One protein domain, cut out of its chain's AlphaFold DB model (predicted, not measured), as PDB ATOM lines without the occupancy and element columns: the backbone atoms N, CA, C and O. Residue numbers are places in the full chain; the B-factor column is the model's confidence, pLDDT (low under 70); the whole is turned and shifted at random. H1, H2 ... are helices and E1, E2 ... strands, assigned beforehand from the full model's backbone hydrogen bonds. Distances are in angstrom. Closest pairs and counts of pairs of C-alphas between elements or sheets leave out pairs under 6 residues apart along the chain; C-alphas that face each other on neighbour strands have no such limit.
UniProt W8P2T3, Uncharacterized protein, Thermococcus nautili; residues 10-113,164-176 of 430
ATOM      1  N   GLU A  10     -35.739 -17.190 -24.029       75.56
ATOM      2  CA  GLU A  10     -34.838 -16.073 -23.772       75.56
ATOM      3  C   GLU A  10     -34.524 -15.310 -25.066       75.56
ATOM      4  O   GLU A  10     -34.487 -15.873 -26.161       75.56
ATOM      5  N   ARG A  11     -34.323 -13.992 -24.950       63.53
ATOM      6  CA  ARG A  11     -34.035 -13.079 -26.068       63.53
ATOM      7  C   ARG A  11     -32.558 -13.076 -26.468       63.53
ATOM      8  O   ARG A  11     -32.230 -12.647 -27.569       63.53
ATOM      9  N   TYR A  12     -31.680 -13.519 -25.576       61.22
ATOM     10  CA  TYR A  12     -30.242 -13.569 -25.795       61.22
ATOM     11  C   TYR A  12     -29.720 -14.905 -25.275       61.22
ATOM     12  O   TYR A  12     -29.723 -15.129 -24.070       61.22
ATOM     13  N   SER A  13     -29.295 -15.781 -26.183       55.44
ATOM     14  CA  SER A  13     -28.726 -17.092 -25.849       55.44
ATOM     15  C   SER A  13     -27.266 -17.018 -25.390       55.44
ATOM     16  O   SER A  13     -26.688 -18.042 -25.047       55.44
ATOM     17  N   GLY A  14     -26.646 -15.830 -25.427       61.22
ATOM     18  CA  GLY A  14     -25.194 -15.712 -25.328       61.22
ATOM     19  C   GLY A  14     -24.475 -16.336 -26.522       61.22
ATOM     20  O   GLY A  14     -25.098 -16.966 -27.386       61.22
ATOM     21  N   PRO A  15     -23.149 -16.162 -26.597       64.19
ATOM     22  CA  PRO A  15     -22.312 -17.126 -27.288       64.19
ATOM     23  C   PRO A  15     -22.553 -18.503 -26.655       64.19
ATOM     24  O   PRO A  15     -22.643 -18.607 -25.430       64.19
ATOM     25  N   GLY A  16     -22.711 -19.538 -27.481       69.19
ATOM     26  CA  GLY A  16     -22.970 -20.895 -26.988       69.19
ATOM     27  C   GLY A  16     -21.788 -21.474 -26.209       69.19
ATOM     28  O   GLY A  16     -20.719 -20.864 -26.153       69.19
ATOM     29  N   ASP A  17     -21.959 -22.686 -25.685       79.12
ATOM     30  CA  ASP A  17     -20.920 -23.360 -24.908       79.12
ATOM     31  C   ASP A  17     -19.577 -23.396 -25.652       79.12
ATOM     32  O   ASP A  17     -19.499 -23.561 -26.883       79.12
ATOM     33  N   ARG A  18     -18.490 -23.213 -24.900       83.56
ATOM     34  CA  ARG A  18     -17.123 -23.298 -25.419       83.56
ATOM     35  C   ARG A  18     -16.267 -24.108 -24.469       83.56
ATOM     36  O   ARG A  18     -16.188 -23.814 -23.283       83.56
ATOM     37  N   PHE A  19     -15.558 -25.069 -25.044       89.19
ATOM     38  CA  PHE A  19     -14.499 -25.790 -24.366       89.19
ATOM     39  C   PHE A  19     -13.181 -25.547 -25.091       89.19
ATOM     40  O   PHE A  19     -13.068 -25.781 -26.298       89.19
ATOM     41  N   ILE A  20     -12.182 -25.067 -24.361       87.75
ATOM     42  CA  ILE A  20     -10.810 -24.957 -24.848       87.75
ATOM     43  C   ILE A  20      -9.935 -25.713 -23.854       87.75
ATOM     44  O   ILE A  20      -9.895 -25.334 -22.681       87.75
ATOM     45  N   PRO A  21      -9.230 -26.769 -24.287       89.06
ATOM     46  CA  PRO A  21      -8.394 -27.537 -23.381       89.06
ATOM     47  C   PRO A  21      -7.232 -26.690 -22.858       89.06
ATOM     48  O   PRO A  21      -6.767 -25.769 -23.535       89.06
ATOM     49  N   THR A  22      -6.735 -27.056 -21.677       88.50
ATOM     50  CA  THR A  22      -5.493 -26.530 -21.098       88.50
ATOM     51  C   THR A  22      -4.384 -26.518 -22.137       88.50
ATOM     52  O   THR A  22      -4.156 -27.514 -22.833       88.50
ATOM     53  N   ASN A  23      -3.657 -25.408 -22.240       89.25
ATOM     54  CA  ASN A  23      -2.560 -25.350 -23.191       89.25
ATOM     55  C   ASN A  23      -1.265 -25.946 -22.615       89.25
ATOM     56  O   ASN A  23      -1.018 -25.969 -21.410       89.25
ATOM     57  N   GLY A  24      -0.380 -26.417 -23.497       83.94
ATOM     58  CA  GLY A  24       0.864 -27.068 -23.072       83.94
ATOM     59  C   GLY A  24       1.828 -26.156 -22.299       83.94
ATOM     60  O   GLY A  24       2.711 -26.660 -21.611       83.94
ATOM     61  N   LYS A  25       1.686 -24.824 -22.392       88.56
ATOM     62  CA  LYS A  25       2.515 -23.872 -21.632       88.56
ATOM     63  C   LYS A  25       2.162 -23.891 -20.146       88.56
ATOM     64  O   LYS A  25       3.069 -23.836 -19.325       88.56
ATOM     65  N   PHE A  26       0.878 -24.013 -19.818       86.19
ATOM     66  CA  PHE A  26       0.393 -24.075 -18.442       86.19
ATOM     67  C   PHE A  26       0.998 -25.263 -17.684       86.19
ATOM     68  O   PHE A  26       1.662 -25.077 -16.666       86.19
ATOM     69  N   ASN A  27       0.905 -26.466 -18.259       86.00
ATOM     70  CA  ASN A  27       1.479 -27.672 -17.656       86.00
ATOM     71  C   ASN A  27       3.008 -27.601 -17.543       86.00
ATOM     72  O   ASN A  27       3.572 -28.052 -16.551       86.00
ATOM     73  N   LYS A  28       3.700 -27.001 -18.525       88.31
ATOM     74  CA  LYS A  28       5.158 -26.797 -18.455       88.31
ATOM     75  C   LYS A  28       5.560 -25.895 -17.288       88.31
ATOM     76  O   LYS A  28       6.547 -26.193 -16.619       88.31
ATOM     77  N   ILE A  29       4.808 -24.822 -17.034       85.31
ATOM     78  CA  ILE A  29       5.071 -23.930 -15.899       85.31
ATOM     79  C   ILE A  29       4.813 -24.663 -14.581       85.31
ATOM     80  O   ILE A  29       5.680 -24.643 -13.714       85.31
ATOM     81  N   LEU A  30       3.697 -25.386 -14.454       83.12
ATOM     82  CA  LEU A  30       3.419 -26.187 -13.257       83.12
ATOM     83  C   LEU A  30       4.518 -27.227 -12.988       83.12
ATOM     84  O   LEU A  30       5.052 -27.280 -11.881       83.12
ATOM     85  N   HIS A  31       4.959 -27.962 -14.014       84.81
ATOM     86  CA  HIS A  31       6.082 -28.895 -13.888       84.81
ATOM     87  C   HIS A  31       7.383 -28.210 -13.454       84.81
ATOM     88  O   HIS A  31       8.095 -28.754 -12.613       84.81
ATOM     89  N   SER A  32       7.688 -27.012 -13.970       84.12
ATOM     90  CA  SER A  32       8.876 -26.249 -13.547       84.12
ATOM     91  C   SER A  32       8.830 -25.813 -12.077       84.12
ATOM     92  O   SER A  32       9.873 -25.575 -11.474       84.12
ATOM     93  N   LEU A  33       7.632 -25.752 -11.493       77.06
ATOM     94  CA  LEU A  33       7.387 -25.424 -10.088       77.06
ATOM     95  C   LEU A  33       7.240 -26.674  -9.206       77.06
ATOM     96  O   LEU A  33       6.904 -26.553  -8.031       77.06
ATOM     97  N   ASN A  34       7.480 -27.870  -9.759       77.25
ATOM     98  CA  ASN A  34       7.221 -29.157  -9.113       77.25
ATOM     99  C   ASN A  34       5.770 -29.296  -8.600       77.25
ATOM    100  O   ASN A  34       5.513 -29.888  -7.553       77.25
ATOM    101  N   ALA A  35       4.819 -28.726  -9.341       71.44
ATOM    102  CA  ALA A  35       3.398 -28.740  -9.033       71.44
ATOM    103  C   ALA A  35       2.625 -29.511 -10.114       71.44
ATOM    104  O   ALA A  35       2.928 -29.417 -11.303       71.44
ATOM    105  N   THR A  36       1.606 -30.272  -9.712       71.38
ATOM    106  CA  THR A  36       0.660 -30.918 -10.644       71.38
ATOM    107  C   THR A  36      -0.620 -30.105 -10.827       71.38
ATOM    108  O   THR A  36      -1.401 -30.381 -11.732       71.38
ATOM    109  N   SER A  37      -0.823 -29.088  -9.988       75.12
ATOM    110  CA  SER A  37      -1.985 -28.207  -9.975       75.12
ATOM    111  C   SER A  37      -1.589 -26.831  -9.442       75.12
ATOM    112  O   SER A  37      -0.666 -26.727  -8.632       75.12
ATOM    113  N   LEU A  38      -2.317 -25.790  -9.856       71.00
ATOM    114  CA  LEU A  38      -2.210 -24.434  -9.300       71.00
ATOM    115  C   LEU A  38      -2.418 -24.398  -7.780       71.00
ATOM    116  O   LEU A  38      -1.896 -23.513  -7.116       71.00
ATOM    117  N   TRP A  39      -3.151 -25.371  -7.241       68.38
ATOM    118  CA  TRP A  39      -3.472 -25.472  -5.820       68.38
ATOM    119  C   TRP A  39      -2.389 -26.163  -4.988       68.38
ATOM    120  O   TRP A  39      -2.532 -26.231  -3.780       68.38
ATOM    121  N   ASN A  40      -1.318 -26.677  -5.605       72.06
ATOM    122  CA  ASN A  40      -0.208 -27.304  -4.873       72.06
ATOM    123  C   ASN A  40       0.885 -26.296  -4.482       72.06
ATOM    124  O   ASN A  40       1.904 -26.685  -3.904       72.06
ATOM    125  N   CYS A  41       0.745 -25.029  -4.873       72.19
ATOM    126  CA  CYS A  41       1.642 -23.977  -4.436       72.19
ATOM    127  C   CYS A  41       0.923 -22.634  -4.333       72.19
ATOM    128  O   CYS A  41       0.133 -22.265  -5.199       72.19
ATOM    129  N   THR A  42       1.217 -21.868  -3.285       75.06
ATOM    130  CA  THR A  42       0.587 -20.559  -3.103       75.06
ATOM    131  C   THR A  42       1.218 -19.551  -4.073       75.06
ATOM    132  O   THR A  42       2.433 -19.330  -4.009       75.06
ATOM    133  N   PRO A  43       0.452 -18.917  -4.981       79.00
ATOM    134  CA  PRO A  43       1.009 -17.920  -5.888       79.00
ATOM    135  C   PRO A  43       1.465 -16.679  -5.110       79.00
ATOM    136  O   PRO A  43       0.935 -16.358  -4.044       79.00
ATOM    137  N   LYS A  44       2.427 -15.928  -5.649       80.81
ATOM    138  CA  LYS A  44       2.900 -14.662  -5.065       80.81
ATOM    139  C   LYS A  44       1.788 -13.613  -5.032       80.81
ATOM    140  O   LYS A  44       1.629 -12.896  -4.041       80.81
ATOM    141  N   ALA A  45       1.023 -13.534  -6.112       79.56
ATOM    142  CA  ALA A  45      -0.147 -12.680  -6.217       79.56
ATOM    143  C   ALA A  45      -1.293 -13.409  -6.920       79.56
ATOM    144  O   ALA A  45      -1.085 -14.308  -7.734       79.56
ATOM    145  N   SER A  46      -2.508 -12.972  -6.617       85.19
ATOM    146  CA  SER A  46      -3.713 -13.296  -7.363       85.19
ATOM    147  C   SER A  46      -4.291 -12.030  -7.978       85.19
ATOM    148  O   SER A  46      -4.227 -10.940  -7.398       85.19
ATOM    149  N   MET A  47      -4.871 -12.161  -9.158       87.38
ATOM    150  CA  MET A  47      -5.629 -11.102  -9.803       87.38
ATOM    151  C   MET A  47      -6.946 -11.671 -10.300       87.38
ATOM    152  O   MET A  47      -6.973 -12.775 -10.822       87.38
ATOM    153  N   VAL A  48      -8.019 -10.900 -10.171       89.56
ATOM    154  CA  VAL A  48      -9.296 -11.213 -10.809       89.56
ATOM    155  C   VAL A  48      -9.478 -10.268 -11.984       89.56
ATOM    156  O   VAL A  48      -9.439  -9.044 -11.816       89.56
ATOM    157  N   VAL A  49      -9.676 -10.828 -13.171       91.88
ATOM    158  CA  VAL A  49     -10.017 -10.094 -14.388       91.88
ATOM    159  C   VAL A  49     -11.441 -10.443 -14.769       91.88
ATOM    160  O   VAL A  49     -11.767 -11.605 -14.959       91.88
ATOM    161  N   GLU A  50     -12.286  -9.433 -14.916       92.00
ATOM    162  CA  GLU A  50     -13.660  -9.609 -15.374       92.00
ATOM    163  C   GLU A  50     -13.788  -9.086 -16.801       92.00
ATOM    164  O   GLU A  50     -13.459  -7.934 -17.087       92.00
ATOM    165  N   CYS A  51     -14.276  -9.935 -17.695       91.25
ATOM    166  CA  CYS A  51     -14.506  -9.646 -19.098       91.25
ATOM    167  C   CYS A  51     -15.999  -9.667 -19.393       91.25
ATOM    168  O   CYS A  51     -16.630 -10.713 -19.301       91.25
ATOM    169  N   ARG A  52     -16.571  -8.531 -19.795       88.94
ATOM    170  CA  ARG A  52     -17.987  -8.438 -20.174       88.94
ATOM    171  C   ARG A  52     -18.130  -8.522 -21.682       88.94
ATOM    172  O   ARG A  52     -17.630  -7.653 -22.396       88.94
ATOM    173  N   VAL A  53     -18.812  -9.560 -22.149       86.19
ATOM    174  CA  VAL A  53     -18.893  -9.908 -23.569       86.19
ATOM    175  C   VAL A  53     -20.353  -9.985 -24.014       86.19
ATOM    176  O   VAL A  53     -21.142 -10.732 -23.438       86.19
ATOM    177  N   TYR A  54     -20.710  -9.241 -25.062       79.19
ATOM    178  CA  TYR A  54     -22.082  -9.088 -25.567       79.19
ATOM    179  C   TYR A  54     -22.281  -9.662 -26.975       79.19
ATOM    180  O   TYR A  54     -23.408  -9.721 -27.466       79.19
ATOM    181  N   THR A  55     -21.201 -10.055 -27.652       80.50
ATOM    182  CA  THR A  55     -21.247 -10.585 -29.019       80.50
ATOM    183  C   THR A  55     -20.252 -11.732 -29.214       80.50
ATOM    184  O   THR A  55     -19.232 -11.814 -28.531       80.50
ATOM    185  N   GLU A  56     -20.504 -12.600 -30.200       81.50
ATOM    186  CA  GLU A  56     -19.546 -13.641 -30.625       81.50
ATOM    187  C   GLU A  56     -18.195 -13.046 -31.057       81.50
ATOM    188  O   GLU A  56     -17.145 -13.621 -30.787       81.50
ATOM    189  N   GLY A  57     -18.189 -11.866 -31.689       84.44
ATOM    190  CA  GLY A  57     -16.951 -11.187 -32.090       84.44
ATOM    191  C   GLY A  57     -16.087 -10.785 -30.892       84.44
ATOM    192  O   GLY A  57     -14.887 -11.061 -30.864       84.44
ATOM    193  N   GLU A  58     -16.705 -10.193 -29.870       87.88
ATOM    194  CA  GLU A  58     -16.039  -9.852 -28.609       87.88
ATOM    195  C   GLU A  58     -15.558 -11.097 -27.857       87.88
ATOM    196  O   GLU A  58     -14.458 -11.084 -27.296       87.88
ATOM    197  N   LEU A  59     -16.340 -12.186 -27.880       87.56
ATOM    198  CA  LEU A  59     -15.932 -13.444 -27.260       87.56
ATOM    199  C   LEU A  59     -14.697 -14.010 -27.947       87.56
ATOM    200  O   LEU A  59     -13.720 -14.338 -27.280       87.56
ATOM    201  N   ASN A  60     -14.723 -14.104 -29.273       89.38
ATOM    202  CA  ASN A  60     -13.620 -14.667 -30.041       89.38
ATOM    203  C   ASN A  60     -12.343 -13.836 -29.877       89.38
ATOM    204  O   ASN A  60     -11.265 -14.409 -29.723       89.38
ATOM    205  N   GLY A  61     -12.457 -12.505 -29.817       89.50
ATOM    206  CA  GLY A  61     -11.333 -11.626 -29.483       89.50
ATOM    207  C   GLY A  61     -10.776 -11.883 -28.078       89.50
ATOM    208  O   GLY A  61      -9.565 -12.032 -27.910       89.50
ATOM    209  N   THR A  62     -11.657 -12.006 -27.083       91.38
ATOM    210  CA  THR A  62     -11.287 -12.270 -25.681       91.38
ATOM    211  C   THR A  62     -10.620 -13.640 -25.524       91.38
ATOM    212  O   THR A  62      -9.533 -13.751 -24.961       91.38
ATOM    213  N   LEU A  63     -11.217 -14.689 -26.095       91.12
ATOM    214  CA  LEU A  63     -10.676 -16.046 -26.074       91.12
ATOM    215  C   LEU A  63      -9.355 -16.151 -26.834       91.12
ATOM    216  O   LEU A  63      -8.462 -16.856 -26.382       91.12
ATOM    217  N   SER A  64      -9.205 -15.460 -27.966       91.62
ATOM    218  CA  SER A  64      -7.946 -15.436 -28.723       91.62
ATOM    219  C   SER A  64      -6.790 -14.894 -27.878       91.62
ATOM    220  O   SER A  64      -5.711 -15.491 -27.842       91.62
ATOM    221  N   PHE A  65      -7.035 -13.816 -27.123       93.19
ATOM    222  CA  PHE A  65      -6.055 -13.266 -26.191       93.19
ATOM    223  C   PHE A  65      -5.666 -14.284 -25.113       93.19
ATOM    224  O   PHE A  65      -4.485 -14.614 -24.983       93.19
ATOM    225  N   PHE A  66      -6.635 -14.842 -24.381       93.06
ATOM    226  CA  PHE A  66      -6.331 -15.755 -23.275       93.06
ATOM    227  C   PHE A  66      -5.752 -17.097 -23.732       93.06
ATOM    228  O   PHE A  66      -4.849 -17.602 -23.074       93.06
ATOM    229  N   LYS A  67      -6.143 -17.610 -24.907       91.25
ATOM    230  CA  LYS A  67      -5.534 -18.800 -25.535       91.25
ATOM    231  C   LYS A  67      -4.022 -18.679 -25.723       91.25
ATOM    232  O   LYS A  67      -3.307 -19.682 -25.718       91.25
ATOM    233  N   SER A  68      -3.525 -17.456 -25.923       90.44
ATOM    234  CA  SER A  68      -2.095 -17.203 -26.128       90.44
ATOM    235  C   SER A  68      -1.261 -17.313 -24.841       90.44
ATOM    236  O   SER A  68      -0.046 -17.558 -24.909       90.44
ATOM    237  N   LEU A  69      -1.914 -17.175 -23.681       91.94
ATOM    238  CA  LEU A  69      -1.320 -17.179 -22.344       91.94
ATOM    239  C   LEU A  69      -1.362 -18.577 -21.720       91.94
ATOM    240  O   LEU A  69      -2.188 -19.380 -22.124       91.94
ATOM    241  N   PRO A  70      -0.504 -18.921 -20.750       91.88
ATOM    242  CA  PRO A  70      -0.592 -20.204 -20.053       91.88
ATOM    243  C   PRO A  70      -1.900 -20.288 -19.255       91.88
ATOM    244  O   PRO A  70      -2.022 -19.613 -18.238       91.88
ATOM    245  N   HIS A  71      -2.863 -21.094 -19.701       91.56
ATOM    246  CA  HIS A  71      -4.202 -21.191 -19.107       91.56
ATOM    247  C   HIS A  71      -4.609 -22.651 -18.850       91.56
ATOM    248  O   HIS A  71      -4.186 -23.543 -19.597       91.56
ATOM    249  N   ASP A  72      -5.436 -22.880 -17.829       90.06
ATOM    250  CA  ASP A  72      -6.132 -24.156 -17.613       90.06
ATOM    251  C   ASP A  72      -7.328 -24.309 -18.571       90.06
ATOM    252  O   ASP A  72      -7.473 -23.560 -19.538       90.06
ATOM    253  N   SER A  73      -8.146 -25.346 -18.406       88.88
ATOM    254  CA  SER A  73      -9.274 -25.568 -19.309       88.88
ATOM    255  C   SER A  73     -10.267 -24.412 -19.220       88.88
ATOM    256  O   SER A  73     -10.833 -24.163 -18.159       88.88
ATOM    257  N   ILE A  74     -10.538 -23.763 -20.352       89.88
ATOM    258  CA  ILE A  74     -11.560 -22.722 -20.437       89.88
ATOM    259  C   ILE A  74     -12.885 -23.408 -20.739       89.88
ATOM    260  O   ILE A  74     -13.058 -23.973 -21.825       89.88
ATOM    261  N   VAL A  75     -13.805 -23.343 -19.783       86.12
ATOM    262  CA  VAL A  75     -15.166 -23.864 -19.915       86.12
ATOM    263  C   VAL A  75     -16.127 -22.695 -19.791       86.12
ATOM    264  O   VAL A  75     -16.176 -22.045 -18.753       86.12
ATOM    265  N   LEU A  76     -16.858 -22.405 -20.865       84.44
ATOM    266  CA  LEU A  76     -17.899 -21.384 -20.876       84.44
ATOM    267  C   LEU A  76     -19.249 -22.044 -21.121       84.44
ATOM    268  O   LEU A  76     -19.382 -22.819 -22.072       84.44
ATOM    269  N   TYR A  77     -20.229 -21.677 -20.304       77.00
ATOM    270  CA  TYR A  77     -21.618 -22.102 -20.400       77.00
ATOM    271  C   TYR A  77     -22.483 -20.965 -20.939       77.00
ATOM    272  O   TYR A  77     -22.395 -19.813 -20.495       77.00
ATOM    273  N   ALA A  78     -23.330 -21.284 -21.911       70.75
ATOM    274  CA  ALA A  78     -24.198 -20.324 -22.571       70.75
ATOM    275  C   ALA A  78     -25.068 -19.548 -21.563       70.75
ATOM    276  O   ALA A  78     -25.864 -20.102 -20.806       70.75
ATOM    277  N   GLY A  79     -24.920 -18.222 -21.576       63.81
ATOM    278  CA  GLY A  79     -25.666 -17.293 -20.720       63.81
ATOM    279  C   GLY A  79     -25.233 -17.215 -19.246       63.81
ATOM    280  O   GLY A  79     -25.745 -16.348 -18.545       63.81
ATOM    281  N   GLU A  80     -24.280 -18.035 -18.799       69.12
ATOM    282  CA  GLU A  80     -23.663 -17.949 -17.459       69.12
ATOM    283  C   GLU A  80     -22.213 -17.455 -17.533       69.12
ATOM    284  O   GLU A  80     -21.734 -16.777 -16.626       69.12
ATOM    285  N   GLY A  81     -21.544 -17.704 -18.662       81.81
ATOM    286  CA  GLY A  81     -20.145 -17.359 -18.849       81.81
ATOM    287  C   GLY A  81     -19.242 -18.467 -18.329       81.81
ATOM    288  O   GLY A  81     -19.558 -19.646 -18.467       81.81
ATOM    289  N   GLY A  82     -18.099 -18.105 -17.763       85.62
ATOM    290  CA  GLY A  82     -17.227 -19.078 -17.118       85.62
ATOM    291  C   GLY A  82     -15.984 -18.453 -16.513       85.62
ATOM    292  O   GLY A  82     -15.610 -17.325 -16.854       85.62
ATOM    293  N   SER A  83     -15.362 -19.208 -15.614       87.88
ATOM    294  CA  SER A  83     -14.122 -18.850 -14.940       87.88
ATOM    295  C   SER A  83     -13.013 -19.830 -15.304       87.88
ATOM    296  O   SER A  83     -13.259 -21.011 -15.558       87.88
ATOM    297  N   PHE A  84     -11.790 -19.324 -15.387       91.25
ATOM    298  CA  PHE A  84     -10.602 -20.127 -15.661       91.25
ATOM    299  C   PHE A  84      -9.351 -19.394 -15.178       91.25
ATOM    300  O   PHE A  84      -9.348 -18.172 -15.020       91.25
ATOM    301  N   ASN A  85      -8.266 -20.132 -14.977       91.06
ATOM    302  CA  ASN A  85      -7.022 -19.600 -14.447       91.06
ATOM    303  C   ASN A  85      -5.970 -19.403 -15.536       91.06
ATOM    304  O   ASN A  85      -5.751 -20.244 -16.411       91.06
ATOM    305  N   VAL A  86      -5.232 -18.304 -15.418       92.12
ATOM    306  CA  VAL A  86      -4.069 -17.976 -16.240       92.12
ATOM    307  C   VAL A  86      -2.857 -17.764 -15.341       92.12
ATOM    308  O   VAL A  86      -2.939 -17.069 -14.331       92.12
ATOM    309  N   ILE A  87      -1.710 -18.329 -15.715       89.94
ATOM    310  CA  ILE A  87      -0.447 -18.140 -14.993       89.94
ATOM    311  C   ILE A  87       0.385 -17.067 -15.682       89.94
ATOM    312  O   ILE A  87       0.752 -17.199 -16.853       89.94
ATOM    313  N   LEU A  88       0.749 -16.035 -14.924       88.50
ATOM    314  CA  LEU A  88       1.707 -15.019 -15.342       88.50
ATOM    315  C   LEU A  88       3.039 -15.219 -14.617       88.50
ATOM    316  O   LEU A  88       3.109 -15.190 -13.389       88.50
ATOM    317  N   THR A  89       4.112 -15.380 -15.390       80.12
ATOM    318  CA  THR A  89       5.499 -15.336 -14.892       80.12
ATOM    319  C   THR A  89       6.082 -13.921 -14.933       80.12
ATOM    320  O   THR A  89       7.057 -13.634 -14.247       80.12
ATOM    321  N   GLU A  90       5.479 -13.024 -15.719       79.81
ATOM    322  CA  GLU A  90       5.822 -11.605 -15.802       79.81
ATOM    323  C   GLU A  90       4.531 -10.775 -15.872       79.81
ATOM    324  O   GLU A  90       3.705 -10.965 -16.762       79.81
ATOM    325  N   GLU A  91       4.337  -9.856 -14.922       74.94
ATOM    326  CA  GLU A  91       3.128  -9.015 -14.861       74.94
ATOM    327  C   GLU A  91       3.201  -7.784 -15.781       74.94
ATOM    328  O   GLU A  91       2.187  -7.127 -16.043       74.94
ATOM    329  N   LYS A  92       4.406  -7.427 -16.248       77.31
ATOM    330  CA  LYS A  92       4.662  -6.143 -16.902       77.31
ATOM    331  C   LYS A  92       3.893  -6.041 -18.222       77.31
ATOM    332  O   LYS A  92       4.069  -6.837 -19.141       77.31
ATOM    333  N   GLY A  93       3.025  -5.036 -18.308       77.94
ATOM    334  CA  GLY A  93       2.201  -4.767 -19.485       77.94
ATOM    335  C   GLY A  93       1.044  -5.743 -19.715       77.94
ATOM    336  O   GLY A  93       0.387  -5.654 -20.750       77.94
ATOM    337  N   PHE A  94       0.744  -6.652 -18.776       87.69
ATOM    338  CA  PHE A  94      -0.437  -7.520 -18.881       87.69
ATOM    339  C   PHE A  94      -1.731  -6.695 -18.908       87.69
ATOM    340  O   PHE A  94      -2.544  -6.849 -19.817       87.69
ATOM    341  N   LYS A  95      -1.882  -5.758 -17.961       85.12
ATOM    342  CA  LYS A  95      -3.082  -4.910 -17.835       85.12
ATOM    343  C   LYS A  95      -3.334  -4.043 -19.071       85.12
ATOM    344  O   LYS A  95      -4.479  -3.845 -19.451       85.12
ATOM    345  N   GLU A  96      -2.270  -3.556 -19.703       86.56
ATOM    346  CA  GLU A  96      -2.330  -2.696 -20.895       86.56
ATOM    347  C   GLU A  96      -2.721  -3.470 -22.162       86.56
ATOM    348  O   GLU A  96      -3.262  -2.889 -23.100       86.56
ATOM    349  N   LYS A  97      -2.452  -4.781 -22.191       89.25
ATOM    350  CA  LYS A  97      -2.751  -5.669 -23.323       89.25
ATOM    351  C   LYS A  97      -4.111  -6.357 -23.212       89.25
ATOM    352  O   LYS A  97      -4.495  -7.057 -24.148       89.25
ATOM    353  N   LEU A  98      -4.821  -6.193 -22.092       91.69
ATOM    354  CA  LEU A  98      -6.136  -6.798 -21.903       91.69
ATOM    355  C   LEU A  98      -7.117  -6.335 -22.996       91.69
ATOM    356  O   LEU A  98      -7.099  -5.165 -23.393       91.69
ATOM    357  N   PRO A  99      -8.013  -7.222 -23.469       92.56
ATOM    358  CA  PRO A  99      -9.113  -6.824 -24.338       92.56
ATOM    359  C   PRO A  99      -9.929  -5.690 -23.710       92.56
ATOM    360  O   PRO A  99     -10.118  -5.657 -22.498       92.56
ATOM    361  N   LYS A 100     -10.483  -4.782 -24.526       89.81
ATOM    362  CA  LYS A 100     -11.287  -3.639 -24.036       89.81
ATOM    363  C   LYS A 100     -12.509  -4.055 -23.207       89.81
ATOM    364  O   LYS A 100     -13.005  -3.271 -22.402       89.81
ATOM    365  N   THR A 101     -13.000  -5.269 -23.432       89.12
ATOM    366  CA  THR A 101     -14.096  -5.910 -22.696       89.12
ATOM    367  C   THR A 101     -13.695  -6.340 -21.286       89.12
ATOM    368  O   THR A 101     -14.574  -6.586 -20.464       89.12
ATOM    369  N   CYS A 102     -12.397  -6.412 -20.993       91.75
ATOM    370  CA  CYS A 102     -11.833  -6.922 -19.755       91.75
ATOM    371  C   CYS A 102     -11.294  -5.809 -18.860       91.75
ATOM    372  O   CYS A 102     -10.647  -4.868 -19.322       91.75
ATOM    373  N   LYS A 103     -11.518  -5.944 -17.555       89.75
ATOM    374  CA  LYS A 103     -10.967  -5.054 -16.537       89.75
ATOM    375  C   LYS A 103     -10.448  -5.865 -15.351       89.75
ATOM    376  O   LYS A 103     -11.131  -6.782 -14.902       89.75
ATOM    377  N   PRO A 104      -9.268  -5.528 -14.808       87.50
ATOM    378  CA  PRO A 104      -8.845  -6.077 -13.531       87.50
ATOM    379  C   PRO A 104      -9.759  -5.515 -12.434       87.50
ATOM    380  O   PRO A 104      -9.845  -4.300 -12.260       87.50
ATOM    381  N   ILE A 105     -10.455  -6.396 -11.720       82.69
ATOM    382  CA  ILE A 105     -11.354  -6.034 -10.614       82.69
ATOM    383  C   ILE A 105     -10.575  -5.978  -9.302       82.69
ATOM    384  O   ILE A 105     -10.818  -5.124  -8.455       82.69
ATOM    385  N   ASN A 106      -9.629  -6.902  -9.126       74.44
ATOM    386  CA  ASN A 106      -8.892  -7.041  -7.883       74.44
ATOM    387  C   ASN A 106      -7.478  -7.547  -8.153       74.44
ATOM    388  O   ASN A 106      -7.290  -8.412  -9.001       74.44
ATOM    389  N   GLN A 107      -6.496  -7.037  -7.419       73.94
ATOM    390  CA  GLN A 107      -5.160  -7.620  -7.354       73.94
ATOM    391  C   GLN A 107      -4.794  -7.728  -5.878       73.94
ATOM    392  O   GLN A 107      -4.681  -6.715  -5.190       73.94
ATOM    393  N   LYS A 108      -4.629  -8.958  -5.395       67.19
ATOM    394  CA  LYS A 108      -4.270  -9.254  -4.009       67.19
ATOM    395  C   LYS A 108      -2.955 -10.009  -3.988       67.19
ATOM    396  O   LYS A 108      -2.801 -11.000  -4.696       67.19
ATOM    397  N   ALA A 109      -2.019  -9.588  -3.147       59.56
ATOM    398  CA  ALA A 109      -0.922 -10.474  -2.774       59.56
ATOM    399  C   ALA A 109      -1.519 -11.708  -2.068       59.56
ATOM    400  O   ALA A 109      -2.353 -11.556  -1.178       59.56
ATOM    401  N   THR A 110      -1.158 -12.908  -2.520       54.62
ATOM    402  CA  THR A 110      -1.676 -14.193  -1.998       54.62
ATOM    403  C   THR A 110      -0.729 -14.864  -1.028       54.62
ATOM    404  O   THR A 110      -1.156 -15.731  -0.271       54.62
ATOM    405  N   ALA A 111       0.538 -14.447  -0.999       54.59
ATOM    406  CA  ALA A 111       1.365 -14.706   0.166       54.59
ATOM    407  C   ALA A 111       0.614 -14.170   1.389       54.59
ATOM    408  O   ALA A 111       0.138 -13.037   1.324       54.59
ATOM    409  N   ILE A 112       0.495 -14.971   2.457       51.94
ATOM    410  CA  ILE A 112      -0.131 -14.564   3.718       51.94
ATOM    411  C   ILE A 112       0.482 -13.219   4.114       51.94
ATOM    412  O   ILE A 112       1.594 -13.150   4.640       51.94
ATOM    413  N   THR A 113      -0.219 -12.125   3.823       50.06
ATOM    414  CA  THR A 113       0.159 -10.799   4.286       50.06
ATOM    415  C   THR A 113      -0.340 -10.703   5.708       50.06
ATOM    416  O   THR A 113      -1.259  -9.950   6.011       50.06
ATOM    417  N   VAL A 164       5.791 -21.051  -1.646       64.50
ATOM    418  CA  VAL A 164       5.312 -19.860  -2.365       64.50
ATOM    419  C   VAL A 164       5.980 -19.834  -3.740       64.50
ATOM    420  O   VAL A 164       7.203 -19.738  -3.848       64.50
ATOM    421  N   CYS A 165       5.182 -19.909  -4.799       74.69
ATOM    422  CA  CYS A 165       5.660 -19.855  -6.176       74.69
ATOM    423  C   CYS A 165       5.784 -18.398  -6.643       74.69
ATOM    424  O   CYS A 165       4.871 -17.594  -6.446       74.69
ATOM    425  N   ASN A 166       6.876 -18.046  -7.336       80.06
ATOM    426  CA  ASN A 166       7.048 -16.726  -7.964       80.06
ATOM    427  C   ASN A 166       6.224 -16.607  -9.262       80.06
ATOM    428  O   ASN A 166       6.765 -16.391 -10.343       80.06
ATOM    429  N   ILE A 167       4.913 -16.793  -9.139       84.88
ATOM    430  CA  ILE A 167       3.923 -16.639 -10.202       84.88
ATOM    431  C   ILE A 167       2.772 -15.772  -9.713       84.88
ATOM    432  O   ILE A 167       2.495 -15.705  -8.512       84.88
ATOM    433  N   THR A 168       2.065 -15.184 -10.664       87.31
ATOM    434  CA  THR A 168       0.794 -14.515 -10.413       87.31
ATOM    435  C   THR A 168      -0.316 -15.334 -11.045       87.31
ATOM    436  O   THR A 168      -0.311 -15.561 -12.256       87.31
ATOM    437  N   SER A 169      -1.237 -15.810 -10.210       88.69
ATOM    438  CA  SER A 169      -2.443 -16.487 -10.677       88.69
ATOM    439  C   SER A 169      -3.473 -15.438 -11.073       88.69
ATOM    440  O   SER A 169      -3.719 -14.491 -10.326       88.69
ATOM    441  N   VAL A 170      -4.060 -15.569 -12.253       91.25
ATOM    442  CA  VAL A 170      -5.114 -14.677 -12.725       91.25
ATOM    443  C   VAL A 170      -6.374 -15.494 -12.930       91.25
ATOM    444  O   VAL A 170      -6.428 -16.307 -13.846       91.25
ATOM    445  N   ASP A 171      -7.372 -15.251 -12.093       91.12
ATOM    446  CA  ASP A 171      -8.718 -15.775 -12.276       91.12
ATOM    447  C   ASP A 171      -9.463 -14.874 -13.265       91.12
ATOM    448  O   ASP A 171      -9.626 -13.666 -13.048       91.12
ATOM    449  N   VAL A 172      -9.839 -15.442 -14.403       92.81
ATOM    450  CA  VAL A 172     -10.491 -14.733 -15.497       92.81
ATOM    451  C   VAL A 172     -11.954 -15.133 -15.534       92.81
ATOM    452  O   VAL A 172     -12.295 -16.249 -15.906       92.81
ATOM    453  N   ASN A 173     -12.820 -14.171 -15.236       91.31
ATOM    454  CA  ASN A 173     -14.265 -14.315 -15.277       91.31
ATOM    455  C   ASN A 173     -14.805 -13.703 -16.567       91.31
ATOM    456  O   ASN A 173     -14.811 -12.482 -16.731       91.31
ATOM    457  N   ILE A 174     -15.269 -14.533 -17.497       90.00
ATOM    458  CA  ILE A 174     -16.009 -14.064 -18.670       90.00
ATOM    459  C   ILE A 174     -17.488 -14.043 -18.303       90.00
ATOM    460  O   ILE A 174     -18.084 -15.092 -18.097       90.00
ATOM    461  N   LEU A 175     -18.076 -12.849 -18.250       84.81
ATOM    462  CA  LEU A 175     -19.487 -12.628 -17.962       84.81
ATOM    463  C   LEU A 175     -20.270 -12.363 -19.245       84.81
ATOM    464  O   LEU A 175     -19.921 -11.481 -20.044       84.81
ATOM    465  N   TYR A 176     -21.385 -13.070 -19.388       77.81
ATOM    466  CA  TYR A 176     -22.416 -12.746 -20.363       77.81
ATOM    467  C   TYR A 176     -23.463 -11.814 -19.739       77.81
ATOM    468  O   TYR A 176     -23.718 -11.889 -18.537       77.81
TER     469      TYR A 176
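This is residues 10 to 113 and 164 to 176 of the 430 residues of an uncharacterized protein of Thermococcus nautili (UniProt W8P2T3). One twisted sheet of four strands has H2 lengthwise over one face, making two layers, a sheet with a helix on one face. The small strand pair E1 and E3 packs through E3 on edge strand E4, and H1 packs on E4 too. The printed part has 117 residues, in the order E1 H1 E2 H2 E3 E4 H3 E5 E6; the large sheet, E4 E6 E2 E5, is mixed, and the class is mixed, helices and strands. It is compact, with a radius of gyration of the C-alphas of 14.4 A, and elongated, spanning 46 by 25 by 22 A.

E1, residues 18 to 20, begins at C-alpha (-17.123, -23.298, -25.419). Then come H1, residues 24 to 32, 12.5 A; E2, 42 to 52, 28.0 A; H2, 56 to 68, 18.4 A; E3, 74 to 76; E4, 82 to 88, 19.4 A; H3, 94 to 97; E5, 102 to 109, 20.5 A; and E6, 164 to 175, 30.2 A, ending at C-alpha (-19.487, -12.628, -17.962).

E6 and E2 are parallel, with N 171 and O 47 2.8 A apart. E4 and E6 are antiparallel, N 86 and O 170 2.8 A apart, as are E2 and E5, N 48 and O 106 2.8 A apart. E4, H3 and E5 form a split strand-helix-strand unit, two same-way strands with others between, its crossover right-handed. H2 runs along the strands at a height over the sheet of 9.8 A. E1 and E3 are antiparallel, N 20 and O 74 2.9 A apart. Every O i to N i+4 pair is within hydrogen-bond range in H1, 8 of 9 in H2; H3 is too short for one.

Residues 114 to 163 are cut out, leaving C-alphas 113 and 164 12.4 A apart. Of the links printed whole, none is long. Mean pLDDT of the printed part is 81.8; residues 11 to 16 and 108 to 113 are among those under 70.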